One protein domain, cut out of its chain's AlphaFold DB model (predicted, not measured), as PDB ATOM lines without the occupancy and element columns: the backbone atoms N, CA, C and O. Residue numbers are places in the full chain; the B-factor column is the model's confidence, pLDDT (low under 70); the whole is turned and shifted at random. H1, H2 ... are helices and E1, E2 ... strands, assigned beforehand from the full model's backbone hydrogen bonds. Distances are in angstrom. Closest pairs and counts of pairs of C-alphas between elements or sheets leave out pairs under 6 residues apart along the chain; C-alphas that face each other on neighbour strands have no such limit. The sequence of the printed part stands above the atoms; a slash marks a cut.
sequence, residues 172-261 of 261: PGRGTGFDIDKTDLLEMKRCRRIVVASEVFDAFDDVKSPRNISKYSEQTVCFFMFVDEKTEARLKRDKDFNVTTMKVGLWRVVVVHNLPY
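AT A GLANCE: This is residues 172 to 261 of the 261 residues of an uncharacterized protein of Arabis nemorensis (UniProt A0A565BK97). A small, strongly twisted sheet of three parallel strands, E1, E2 and E3 in that order, makes the core; its edge strand E3 lies between H1 and H3, while little H2 sits out at the end where E2 begins. Two long loops, residues 201 to 214 and 236 to 250, link E1 to H2 and H3 to E3. The 90 printed residues hold three named helices and three named strands in the order H1, E1, H2, E2, H3, E3; 43 are in named elements, and the class is mixed. The whole is compact and rounded, with a radius of gyration of the C-alphas of 13.0 A and spans of 37 by 29 by 21 A.

IN THESE COORDINATES: E1 is residues 194 to 200, 20.2 A long; E2, residues 221 to 227, 19.3 A; E3, residues 251 to 257, 18.3 A, ending at C-alpha 257 (136.059, 127.263, 130.333). H1, residues 182 to 190, spans 12.6 A from C-alpha 182 (142.913, 124.792, 139.623). H2 is residues 215 to 220 and H3 residues 229 to 235.

HOW THE PARTS SIT: E1 and E2 are parallel at 19 degrees, with N 196 and O 222 2.8 A apart. E2 and E3 are parallel at 37 degrees, with N 227 and O 254 2.9 A apart. E1, H2, E2 and E2, H3, E3 are strand-helix-strand units, two parallel neighbour strands with a helix between, each with a right-handed crossover. H3 is on the sheet at a height of 8.4 A, over E2; its closest C-alphas with E3 are those of Glu 229 and Val 255, 6.5 A apart. H1 is on the sheet at 8.9 A; its closest C-alphas with E3, those of Asp 184 and Val 254, are 6.3 A apart. H2 is not on the sheet. In H1, H2 and H3 every O i to N i+4 pair is within hydrogen-bond range.

THE WHOLE: The C-alphas of Lys 215 and Tyr 261, the two farthest apart, are 38.3 A apart. The printed part has no cut. Residues 260 to 261 are under pLDDT 70.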
ATOM      1  N   PRO A 172     141.410 115.513 133.514       74.31
ATOM      2  CA  PRO A 172     140.196 116.256 133.170       74.31
ATOM      3  C   PRO A 172     140.314 117.747 133.514       74.31
ATOM      4  O   PRO A 172     140.763 118.090 134.607       74.31
ATOM      5  N   GLY A 173     139.931 118.626 132.585       76.88
ATOM      6  CA  GLY A 173     140.019 120.078 132.760       76.88
ATOM      7  C   GLY A 173     141.421 120.664 132.582       76.88
ATOM      8  O   GLY A 173     141.627 121.825 132.930       76.88
ATOM      9  N   ARG A 174     142.397 119.888 132.078       80.69
ATOM     10  CA  ARG A 174     143.732 120.389 131.707       80.69
ATOM     11  C   ARG A 174     144.230 119.828 130.388       80.69
ATOM     12  O   ARG A 174     144.717 118.698 130.311       80.69
ATOM     13  N   GLY A 175     144.189 120.664 129.353       74.50
ATOM     14  CA  GLY A 175     144.621 120.268 128.010       74.50
ATOM     15  C   GLY A 175     143.686 119.247 127.357       74.50
ATOM     16  O   GLY A 175     144.065 118.626 126.364       74.50
ATOM     17  N   THR A 176     142.477 119.101 127.911       74.06
ATOM     18  CA  THR A 176     141.405 118.196 127.475       74.06
ATOM     19  C   THR A 176     140.453 118.820 126.469       74.06
ATOM     20  O   THR A 176     139.503 118.168 126.061       74.06
ATOM     21  N   GLY A 177     140.708 120.050 126.020       76.31
ATOM     22  CA  GLY A 177     139.792 120.784 125.140       76.31
ATOM     23  C   GLY A 177     138.678 121.520 125.888       76.31
ATOM     24  O   GLY A 177     137.735 121.964 125.254       76.31
ATOM     25  N   PHE A 178     138.802 121.610 127.210       83.88
ATOM     26  CA  PHE A 178     138.126 122.545 128.102       83.88
ATOM     27  C   PHE A 178     139.014 122.699 129.341       83.88
ATOM     28  O   PHE A 178     139.817 121.801 129.638       83.88
ATOM     29  N   ASP A 179     138.849 123.799 130.064       87.81
ATOM     30  CA  ASP A 179     139.645 124.112 131.244       87.81
ATOM     31  C   ASP A 179     138.760 124.215 132.488       87.81
ATOM     32  O   ASP A 179     137.646 124.729 132.440       87.81
ATOM     33  N   ILE A 180     139.260 123.697 133.608       91.31
ATOM     34  CA  ILE A 180     138.647 123.862 134.929       91.31
ATOM     35  C   ILE A 180     139.657 124.569 135.823       91.31
ATOM     36  O   ILE A 180     140.853 124.248 135.815       91.31
ATOM     37  N   ASP A 181     139.162 125.489 136.643       92.19
ATOM     38  CA  ASP A 181     139.989 126.199 137.601       92.19
ATOM     39  C   ASP A 181     140.750 125.256 138.535       92.19
ATOM     40  O   ASP A 181     140.247 124.263 139.071       92.19
ATOM     41  N   LYS A 182     142.018 125.597 138.782       91.81
ATOM     42  CA  LYS A 182     142.913 124.792 139.623       91.81
ATOM     43  C   LYS A 182     142.342 124.571 141.025       91.81
ATOM     44  O   LYS A 182     142.586 123.518 141.609       91.81
ATOM     45  N   THR A 183     141.627 125.552 141.569       91.50
ATOM     46  CA  THR A 183     140.973 125.471 142.879       91.50
ATOM     47  C   THR A 183     139.870 124.423 142.890       91.50
ATOM     48  O   THR A 183     139.833 123.608 143.807       91.50
ATOM     49  N   ASP A 184     139.040 124.370 141.852       90.94
ATOM     50  CA  ASP A 184     137.970 123.380 141.764       90.94
ATOM     51  C   ASP A 184     138.514 121.983 141.484       90.94
ATOM     52  O   ASP A 184     138.091 121.030 142.132       90.94
ATOM     53  N   LEU A 185     139.554 121.853 140.653       88.75
ATOM     54  CA  LEU A 185     140.264 120.580 140.482       88.75
ATOM     55  C   LEU A 185     140.833 120.046 141.807       88.75
ATOM     56  O   LEU A 185     140.817 118.839 142.053       88.75
ATOM     57  N   LEU A 186     141.357 120.924 142.668       89.94
ATOM     58  CA  LEU A 186     141.862 120.535 143.987       89.94
ATOM     59  C   LEU A 186     140.732 120.096 144.923       89.94
ATOM     60  O   LEU A 186     140.899 119.120 145.650       89.94
ATOM     61  N   GLU A 187     139.596 120.783 144.897       88.12
ATOM     62  CA  GLU A 187     138.413 120.427 145.686       88.12
ATOM     63  C   GLU A 187     137.799 119.104 145.229       88.12
ATOM     64  O   GLU A 187     137.512 118.237 146.053       88.12
ATOM     65  N   MET A 188     137.701 118.884 143.920       87.44
ATOM     66  CA  MET A 188     137.270 117.610 143.347       87.44
ATOM     67  C   MET A 188     138.173 116.457 143.799       87.44
ATOM     68  O   MET A 188     137.674 115.420 144.229       87.44
ATOM     69  N   LYS A 189     139.499 116.658 143.808       85.56
ATOM     70  CA  LYS A 189     140.473 115.664 144.298       85.56
ATOM     71  C   LYS A 189     140.378 115.380 145.796       85.56
ATOM     72  O   LYS A 189     140.871 114.349 146.244       85.56
ATOM     73  N   ARG A 190     139.803 116.288 146.590       88.38
ATOM     74  CA  ARG A 190     139.593 116.071 148.031       88.38
ATOM     75  C   ARG A 190     138.406 115.157 148.312       88.38
ATOM     76  O   ARG A 190     138.327 114.627 149.419       88.38
ATOM     77  N   CYS A 191     137.507 114.953 147.350       83.62
ATOM     78  CA  CYS A 191     136.396 114.032 147.524       83.62
ATOM     79  C   CYS A 191     136.884 112.577 147.535       83.62
ATOM     80  O   CYS A 191     137.515 112.132 146.583       83.62
ATOM     81  N   ARG A 192     136.585 111.833 148.608       76.88
ATOM     82  CA  ARG A 192     137.144 110.484 148.838       76.88
ATOM     83  C   ARG A 192     136.174 109.324 148.650       76.88
ATOM     84  O   ARG A 192     136.592 108.180 148.726       76.88
ATOM     85  N   ARG A 193     134.873 109.589 148.525       74.12
ATOM     86  CA  ARG A 193     133.855 108.526 148.548       74.12
ATOM     87  C   ARG A 193     133.003 108.567 147.294       74.12
ATOM     88  O   ARG A 193     133.333 107.931 146.296       74.12
ATOM     89  N   ILE A 194     131.913 109.319 147.361       78.75
ATOM     90  CA  ILE A 194     130.886 109.339 146.331       78.75
ATOM     91  C   ILE A 194     130.849 110.739 145.745       78.75
ATOM     92  O   ILE A 194     130.702 111.721 146.472       78.75
ATOM     93  N   VAL A 195     130.966 110.823 144.427       83.88
ATOM     94  CA  VAL A 195     130.774 112.055 143.677       83.88
ATOM     95  C   VAL A 195     129.472 111.951 142.901       83.88
ATOM     96  O   VAL A 195     129.260 111.001 142.148       83.88
ATOM     97  N   VAL A 196     128.625 112.960 143.068       85.06
ATOM     98  CA  VAL A 196     127.498 113.245 142.189       85.06
ATOM     99  C   VAL A 196     127.867 114.476 141.380       85.06
ATOM    100  O   VAL A 196     128.125 115.543 141.932       85.06
ATOM    101  N   ALA A 197     127.889 114.321 140.069       88.31
ATOM    102  CA  ALA A 197     128.179 115.370 139.118       88.31
ATOM    103  C   ALA A 197     127.005 115.532 138.147       88.31
ATOM    104  O   ALA A 197     126.375 114.565 137.722       88.31
ATOM    105  N   SER A 198     126.698 116.773 137.808       88.88
ATOM    106  CA  SER A 198     125.702 117.143 136.805       88.88
ATOM    107  C   SER A 198     126.224 118.346 136.033       88.88
ATOM    108  O   SER A 198     127.151 119.012 136.491       88.88
ATOM    109  N   GLU A 199     125.631 118.633 134.881       89.44
ATOM    110  CA  GLU A 199     126.032 119.754 134.035       89.44
ATOM    111  C   GLU A 199     124.825 120.560 133.547       89.44
ATOM    112  O   GLU A 199     123.773 119.991 133.244       89.44
ATOM    113  N   VAL A 200     124.981 121.884 133.486       89.88
ATOM    114  CA  VAL A 200     124.031 122.812 132.861       89.88
ATOM    115  C   VAL A 200     124.823 123.871 132.110       89.88
ATOM    116  O   VAL A 200     125.597 124.616 132.705       89.88
ATOM    117  N   PHE A 201     124.588 123.964 130.808       90.06
ATOM    118  CA  PHE A 201     125.267 124.912 129.932       90.06
ATOM    119  C   PHE A 201     124.262 125.825 129.227       90.06
ATOM    120  O   PHE A 201     123.064 125.537 129.187       90.06
ATOM    121  N   ASP A 202     124.749 126.943 128.692       90.00
ATOM    122  CA  ASP A 202     123.998 127.953 127.944       90.00
ATOM    123  C   ASP A 202     122.835 128.612 128.713       90.00
ATOM    124  O   ASP A 202     121.933 129.230 128.142       90.00
ATOM    125  N   ALA A 203     122.856 128.508 130.043       89.75
ATOM    126  CA  ALA A 203     121.764 128.865 130.934       89.75
ATOM    127  C   ALA A 203     120.442 128.185 130.539       89.75
ATOM    128  O   ALA A 203     119.378 128.790 130.683       89.75
ATOM    129  N   PHE A 204     120.507 126.953 130.032       87.25
ATOM    130  CA  PHE A 204     119.341 126.250 129.505       87.25
ATOM    131  C   PHE A 204     118.361 125.820 130.606       87.25
ATOM    132  O   PHE A 204     117.151 125.974 130.451       87.25
ATOM    133  N   ASP A 205     118.884 125.367 131.748       86.56
ATOM    134  CA  ASP A 205     118.099 124.857 132.873       86.56
ATOM    135  C   ASP A 205     118.334 125.656 134.165       86.56
ATOM    136  O   ASP A 205     119.329 126.366 134.332       86.56
ATOM    137  N   ASP A 206     117.395 125.528 135.104       85.62
ATOM    138  CA  ASP A 206     117.578 125.973 136.486       85.62
ATOM    139  C   ASP A 206     118.372 124.934 137.285       85.62
ATOM    140  O   ASP A 206     118.004 123.758 137.338       85.62
ATOM    141  N   VAL A 207     119.378 125.382 138.034       86.56
ATOM    142  CA  VAL A 207     120.068 124.522 139.001       86.56
ATOM    143  C   VAL A 207     119.249 124.443 140.287       86.56
ATOM    144  O   VAL A 207     119.149 125.412 141.036       86.56
ATOM    145  N   LYS A 208     118.658 123.277 140.567       85.94
ATOM    146  CA  LYS A 208     117.932 123.019 141.821       85.94
ATOM    147  C   LYS A 208     118.761 122.142 142.755       85.94
ATOM    148  O   LYS A 208     119.271 121.095 142.355       85.94
ATOM    149  N   SER A 209     118.870 122.549 144.020       83.69
ATOM    150  CA  SER A 209     119.510 121.725 145.051       83.69
ATOM    151  C   SER A 209     118.676 120.469 145.335       83.69
ATOM    152  O   SER A 209     117.447 120.581 145.436       83.69
ATOM    153  N   PRO A 210     119.305 119.292 145.533       78.88
ATOM    154  CA  PRO A 210     118.616 118.118 146.046       78.88
ATOM    155  C   PRO A 210     117.969 118.445 147.394       78.88
ATOM    156  O   PRO A 210     118.490 119.253 148.168       78.88
ATOM    157  N   ARG A 211     116.822 117.819 147.663       81.31
ATOM    158  CA  ARG A 211     116.059 117.964 148.911       81.31
ATOM    159  C   ARG A 211     115.963 116.616 149.616       81.31
ATOM    160  O   ARG A 211     116.085 115.582 148.968       81.31
ATOM    161  N   ASN A 212     115.697 116.641 150.922       81.88
ATOM    162  CA  ASN A 212     115.514 115.444 151.752       81.88
ATOM    163  C   ASN A 212     116.724 114.493 151.733       81.88
ATOM    164  O   ASN A 212     116.567 113.274 151.743       81.88
ATOM    165  N   ILE A 213     117.935 115.051 151.697       78.12
ATOM    166  CA  ILE A 213     119.161 114.268 151.824       78.12
ATOM    167  C   ILE A 213     119.417 113.931 153.299       78.12
ATOM    168  O   ILE A 213     119.124 114.716 154.198       78.12
ATOM    169  N   SER A 214     119.935 112.727 153.554       81.88
ATOM    170  CA  SER A 214     120.330 112.326 154.905       81.88
ATOM    171  C   SER A 214     121.601 113.068 155.343       81.88
ATOM    172  O   SER A 214     122.483 113.315 154.522       81.88
ATOM    173  N   LYS A 215     121.762 113.329 156.649       83.81
ATOM    174  CA  LYS A 215     123.006 113.912 157.200       83.81
ATOM    175  C   LYS A 215     124.251 113.100 156.827       83.81
ATOM    176  O   LYS A 215     125.313 113.666 156.592       83.81
ATOM    177  N   TYR A 216     124.115 111.774 156.756       82.38
ATOM    178  CA  TYR A 216     125.197 110.891 156.333       82.38
ATOM    179  C   TYR A 216     125.602 111.158 154.876       82.38
ATOM    180  O   TYR A 216     126.787 111.312 154.585       82.38
ATOM    181  N   SER A 217     124.635 111.275 153.961       80.38
ATOM    182  CA  SER A 217     124.900 111.586 152.548       80.38
ATOM    183  C   SER A 217     125.477 112.992 152.376       80.38
ATOM    184  O   SER A 217     126.420 113.168 151.617       80.38
ATOM    185  N   GLU A 218     124.985 113.972 153.131       82.25
ATOM    186  CA  GLU A 218     125.511 115.345 153.166       82.25
ATOM    187  C   GLU A 218     127.014 115.412 153.493       82.25
ATOM    188  O   GLU A 218     127.729 116.264 152.971       82.25
ATOM    189  N   GLN A 219     127.501 114.505 154.347       82.62
ATOM    190  CA  GLN A 219     128.905 114.449 154.770       82.62
ATOM    191  C   GLN A 219     129.787 113.573 153.873       82.62
ATOM    192  O   GLN A 219     131.008 113.719 153.876       82.62
ATOM    193  N   THR A 220     129.193 112.626 153.147       79.00
ATOM    194  CA  THR A 220     129.935 111.580 152.423       79.00
ATOM    195  C   THR A 220     129.869 111.713 150.909       79.00
ATOM    196  O   THR A 220     130.711 111.131 150.221       79.00
ATOM    197  N   VAL A 221     128.912 112.482 150.391       83.44
ATOM    198  CA  VAL A 221     128.693 112.688 148.962       83.44
ATOM    199  C   VAL A 221     129.096 114.110 148.577       83.44
ATOM    200  O   VAL A 221     128.621 115.083 149.160       83.44
ATOM    201  N   CYS A 222     129.949 114.242 147.565       88.12
ATOM    202  CA  CYS A 222     130.307 115.532 146.984       88.12
ATOM    203  C   CYS A 222     129.427 115.817 145.771       88.12
ATOM    204  O   CYS A 222     129.391 115.025 144.832       88.12
ATOM    205  N   PHE A 223     128.753 116.962 145.781       90.50
ATOM    206  CA  PHE A 223     127.870 117.402 144.706       90.50
ATOM    207  C   PHE A 223     128.572 118.479 143.879       90.50
ATOM    208  O   PHE A 223     128.842 119.563 144.396       90.50
ATOM    209  N   PHE A 224     128.842 118.204 142.604       93.75
ATOM    210  CA  PHE A 224     129.411 119.167 141.659       93.75
ATOM    211  C   PHE A 224     128.432 119.458 140.523       93.75
ATOM    212  O   PHE A 224     127.853 118.547 139.934       93.75
ATOM    213  N   MET A 225     128.251 120.737 140.219       94.00
ATOM    214  CA  MET A 225     127.475 121.207 139.079       94.00
ATOM    215  C   MET A 225     128.420 121.925 138.122       94.00
ATOM    216  O   MET A 225     128.919 123.002 138.447       94.00
ATOM    217  N   PHE A 226     128.676 121.320 136.969       94.12
ATOM    218  CA  PHE A 226     129.492 121.900 135.911       94.12
ATOM    219  C   PHE A 226     128.661 122.894 135.106       94.12
ATOM    220  O   PHE A 226     127.556 122.571 134.670       94.12
ATOM    221  N   VAL A 227     129.179 124.105 134.935       95.00
ATOM    222  CA  VAL A 227     128.477 125.193 134.249       95.00
ATOM    223  C   VAL A 227     129.413 125.971 133.336       95.00
ATOM    224  O   VAL A 227     130.613 126.006 133.579       95.00
ATOM    225  N   ASP A 228     128.875 126.614 132.305       94.06
ATOM    226  CA  ASP A 228     129.612 127.591 131.499       94.06
ATOM    227  C   ASP A 228     129.528 128.980 132.142       94.06
ATOM    228  O   ASP A 228     128.739 129.226 133.060       94.06
ATOM    229  N   GLU A 229     130.318 129.925 131.640       95.56
ATOM    230  CA  GLU A 229     130.372 131.292 132.162       95.56
ATOM    231  C   GLU A 229     129.008 131.988 132.075       95.56
ATOM    232  O   GLU A 229     128.632 132.773 132.952       95.56
ATOM    233  N   LYS A 230     128.221 131.674 131.039       94.81
ATOM    234  CA  LYS A 230     126.869 132.213 130.866       94.81
ATOM    235  C   LYS A 230     125.922 131.724 131.964       94.81
ATOM    236  O   LYS A 230     125.198 132.535 132.555       94.81
ATOM    237  N   THR A 231     125.916 130.423 132.250       93.75
ATOM    238  CA  THR A 231     125.110 129.844 133.334       93.75
ATOM    239  C   THR A 231     125.604 130.336 134.689       93.75
ATOM    240  O   THR A 231     124.787 130.745 135.511       93.75
ATOM    241  N   GLU A 232     126.917 130.405 134.914       95.69
ATOM    242  CA  GLU A 232     127.494 130.946 136.148       95.69
ATOM    243  C   GLU A 232     127.040 132.394 136.401       95.69
ATOM    244  O   GLU A 232     126.573 132.727 137.493       95.69
ATOM    245  N   ALA A 233     127.088 133.252 135.378       95.31
ATOM    246  CA  ALA A 233     126.620 134.630 135.476       95.31
ATOM    247  C   ALA A 233     125.127 134.714 135.830       95.31
ATOM    248  O   ALA A 233     124.716 135.627 136.550       95.31
ATOM    249  N   ARG A 234     124.301 133.778 135.338       94.69
ATOM    250  CA  ARG A 234     122.890 133.658 135.741       94.69
ATOM    251  C   ARG A 234     122.763 133.232 137.199       94.69
ATOM    252  O   ARG A 234     122.012 133.880 137.923       94.69
ATOM    253  N   LEU A 235     123.496 132.207 137.631       94.56
ATOM    254  CA  LEU A 235     123.458 131.715 139.010       94.56
ATOM    255  C   LEU A 235     123.876 132.796 140.007       94.56
ATOM    256  O   LEU A 235     123.205 132.972 141.010       94.56
ATOM    257  N   LYS A 236     124.892 133.604 139.690       94.44
ATOM    258  CA  LYS A 236     125.328 134.740 140.524       94.44
ATOM    259  C   LYS A 236     124.240 135.791 140.788       94.44
ATOM    260  O   LYS A 236     124.386 136.583 141.714       94.44
ATOM    261  N   ARG A 237     123.174 135.832 139.977       92.75
ATOM    262  CA  ARG A 237     122.009 136.714 140.182       92.75
ATOM    263  C   ARG A 237     120.892 136.055 140.991       92.75
ATOM    264  O   ARG A 237     119.967 136.752 141.406       92.75
ATOM    265  N   ASP A 238     120.950 134.741 141.177       89.50
ATOM    266  CA  ASP A 238     119.993 133.997 141.983       89.50
ATOM    267  C   ASP A 238     120.283 134.209 143.477       89.50
ATOM    268  O   ASP A 238     121.434 134.288 143.906       89.50
ATOM    269  N   LYS A 239     119.225 134.292 144.285       88.31
ATOM    270  CA  LYS A 239     119.319 134.439 145.742       88.31
ATOM    271  C   LYS A 239     119.868 133.180 146.408       88.31
ATOM    272  O   LYS A 239     120.460 133.271 147.479       88.31
ATOM    273  N   ASP A 240     119.678 132.028 145.770       88.94
ATOM    274  CA  ASP A 240     120.113 130.734 146.291       88.94
ATOM    275  C   ASP A 240     121.614 130.471 146.051       88.94
ATOM    276  O   ASP A 240     122.163 129.490 146.565       88.94
ATOM    277  N   PHE A 241     122.297 131.334 145.285       94.19
ATOM    278  CA  PHE A 241     123.730 131.224 145.027       94.19
ATOM    279  C   PHE A 241     124.562 131.898 146.121       94.19
ATOM    280  O   PHE A 241     124.496 133.104 146.359       94.19
ATOM    281  N   ASN A 242     125.430 131.116 146.752       94.31
ATOM    282  CA  ASN A 242     126.405 131.604 147.710       94.31
ATOM    283  C   ASN A 242     127.740 131.887 147.009       94.31
ATOM    284  O   ASN A 242     128.500 130.965 146.707       94.31
ATOM    285  N   VAL A 243     128.041 133.175 146.824       90.56
ATOM    286  CA  VAL A 243     129.271 133.672 146.175       90.56
ATOM    287  C   VAL A 243     130.539 133.317 146.958       90.56
ATOM    288  O   VAL A 243     131.593 133.124 146.365       90.56
ATOM    289  N   THR A 244     130.459 133.196 148.287       89.44
ATOM    290  CA  THR A 244     131.639 132.900 149.121       89.44
ATOM    291  C   THR A 244     132.051 131.439 148.992       89.44
ATOM    292  O   THR A 244     133.235 131.122 148.919       89.44
ATOM    293  N   THR A 245     131.075 130.529 148.963       90.19
ATOM    294  CA  THR A 245     131.338 129.086 148.870       90.19
ATOM    295  C   THR A 245     131.282 128.552 147.442       90.19
ATOM    296  O   THR A 245     131.572 127.374 147.247       90.19
ATOM    297  N   MET A 246     130.870 129.378 146.474       93.75
ATOM    298  CA  MET A 246     130.529 128.981 145.103       93.75
ATOM    299  C   MET A 246     129.522 127.819 145.076       93.75
ATOM    300  O   MET A 246     129.762 126.780 144.461       93.75
ATOM    301  N   LYS A 247     128.405 127.952 145.807       94.00
ATOM    302  CA  LYS A 247     127.400 126.878 145.937       94.00
ATOM    303  C   LYS A 247     125.981 127.321 145.618       94.00
ATOM    304  O   LYS A 247     125.605 128.440 145.941       94.00
ATOM    305  N   VAL A 248     125.183 126.388 145.099       93.38
ATOM    306  CA  VAL A 248     123.714 126.451 145.074       93.38
ATOM    307  C   VAL A 248     123.185 125.288 145.908       93.38
ATOM    308  O   VAL A 248     123.173 124.136 145.465       93.38
ATOM    309  N   GLY A 249     122.790 125.572 147.149       91.19
ATOM    310  CA  GLY A 249     122.474 124.535 148.135       91.19
ATOM    311  C   GLY A 249     123.636 123.550 148.318       91.19
ATOM    312  O   GLY A 249     124.725 123.946 148.737       91.19
ATOM    313  N   LEU A 250     123.418 122.270 148.005       90.88
ATOM    314  CA  LEU A 250     124.461 121.240 148.109       90.88
ATOM    315  C   LEU A 250     125.465 121.266 146.951       90.88
ATOM    316  O   LEU A 250     126.612 120.859 147.142       90.88
ATOM    317  N   TRP A 251     125.067 121.761 145.776       94.06
ATOM    318  CA  TRP A 251     125.923 121.788 144.594       94.06
ATOM    319  C   TRP A 251     127.056 122.788 144.763       94.06
ATOM    320  O   TRP A 251     126.807 123.982 144.916       94.06
ATOM    321  N   ARG A 252     128.300 122.323 144.658       94.62
ATOM    322  CA  ARG A 252     129.440 123.181 144.349       94.62
ATOM    323  C   ARG A 252     129.463 123.450 142.852       94.62
ATOM    324  O   ARG A 252     129.504 122.512 142.060       94.62
ATOM    325  N   VAL A 253     129.424 124.722 142.483       95.94
ATOM    326  CA  VAL A 253     129.489 125.158 141.091       95.94
ATOM    327  C   VAL A 253     130.939 125.086 140.627       95.94
ATOM    328  O   VAL A 253     131.825 125.592 141.310       95.94
ATOM    329  N   VAL A 254     131.165 124.421 139.496       95.56
ATOM    330  CA  VAL A 254     132.464 124.301 138.829       95.56
ATOM    331  C   VAL A 254     132.323 124.925 137.452       95.56
ATOM    332  O   VAL A 254     131.541 124.438 136.633       95.56
ATOM    333  N   VAL A 255     133.050 126.009 137.202       95.12
ATOM    334  CA  VAL A 255     132.997 126.686 135.903       95.12
ATOM    335  C   VAL A 255     133.914 125.961 134.927       95.12
ATOM    336  O   VAL A 255     135.068 125.658 135.238       95.12
ATOM    337  N   VAL A 256     133.370 125.642 133.760       93.00
ATOM    338  CA  VAL A 256     134.081 125.007 132.658       93.00
ATOM    339  C   VAL A 256     134.322 126.052 131.587       93.00
ATOM    340  O   VAL A 256     133.382 126.605 131.024       93.00
ATOM    341  N   HIS A 257     135.595 126.287 131.304       91.19
ATOM    342  CA  HIS A 257     136.059 127.263 130.333       91.19
ATOM    343  C   HIS A 257     136.418 126.600 129.009       91.19
ATOM    344  O   HIS A 257     136.775 125.419 128.965       91.19
ATOM    345  N   ASN A 258     136.402 127.391 127.934       87.44
ATOM    346  CA  ASN A 258     136.856 126.971 126.605       87.44
ATOM    347  C   ASN A 258     136.171 125.679 126.125       87.44
ATOM    348  O   ASN A 258     136.834 124.768 125.631       87.44
ATOM    349  N   LEU A 259     134.850 125.588 126.315       79.44
ATOM    350  CA  LEU A 259     134.055 124.441 125.886       79.44
ATOM    351  C   LEU A 259     134.187 124.205 124.366       79.44
ATOM    352  O   LEU A 259     134.336 125.156 123.597       79.44
ATOM    353  N   PRO A 260     134.135 122.944 123.903       67.38
ATOM    354  CA  PRO A 260     134.390 122.592 122.505       67.38
ATOM    355  C   PRO A 260     133.180 122.820 121.573       67.38
ATOM    356  O   PRO A 260     133.097 122.159 120.533       67.38
ATOM    357  N   TYR A 261     132.237 123.691 121.948       64.06
ATOM    358  CA  TYR A 261     131.042 124.056 121.179       64.06
ATOM    359  C   TYR A 261     130.672 125.527 121.366       64.06
ATOM    360  O   TYR A 261     130.994 126.088 122.436       64.06
TER     361      TYR A 261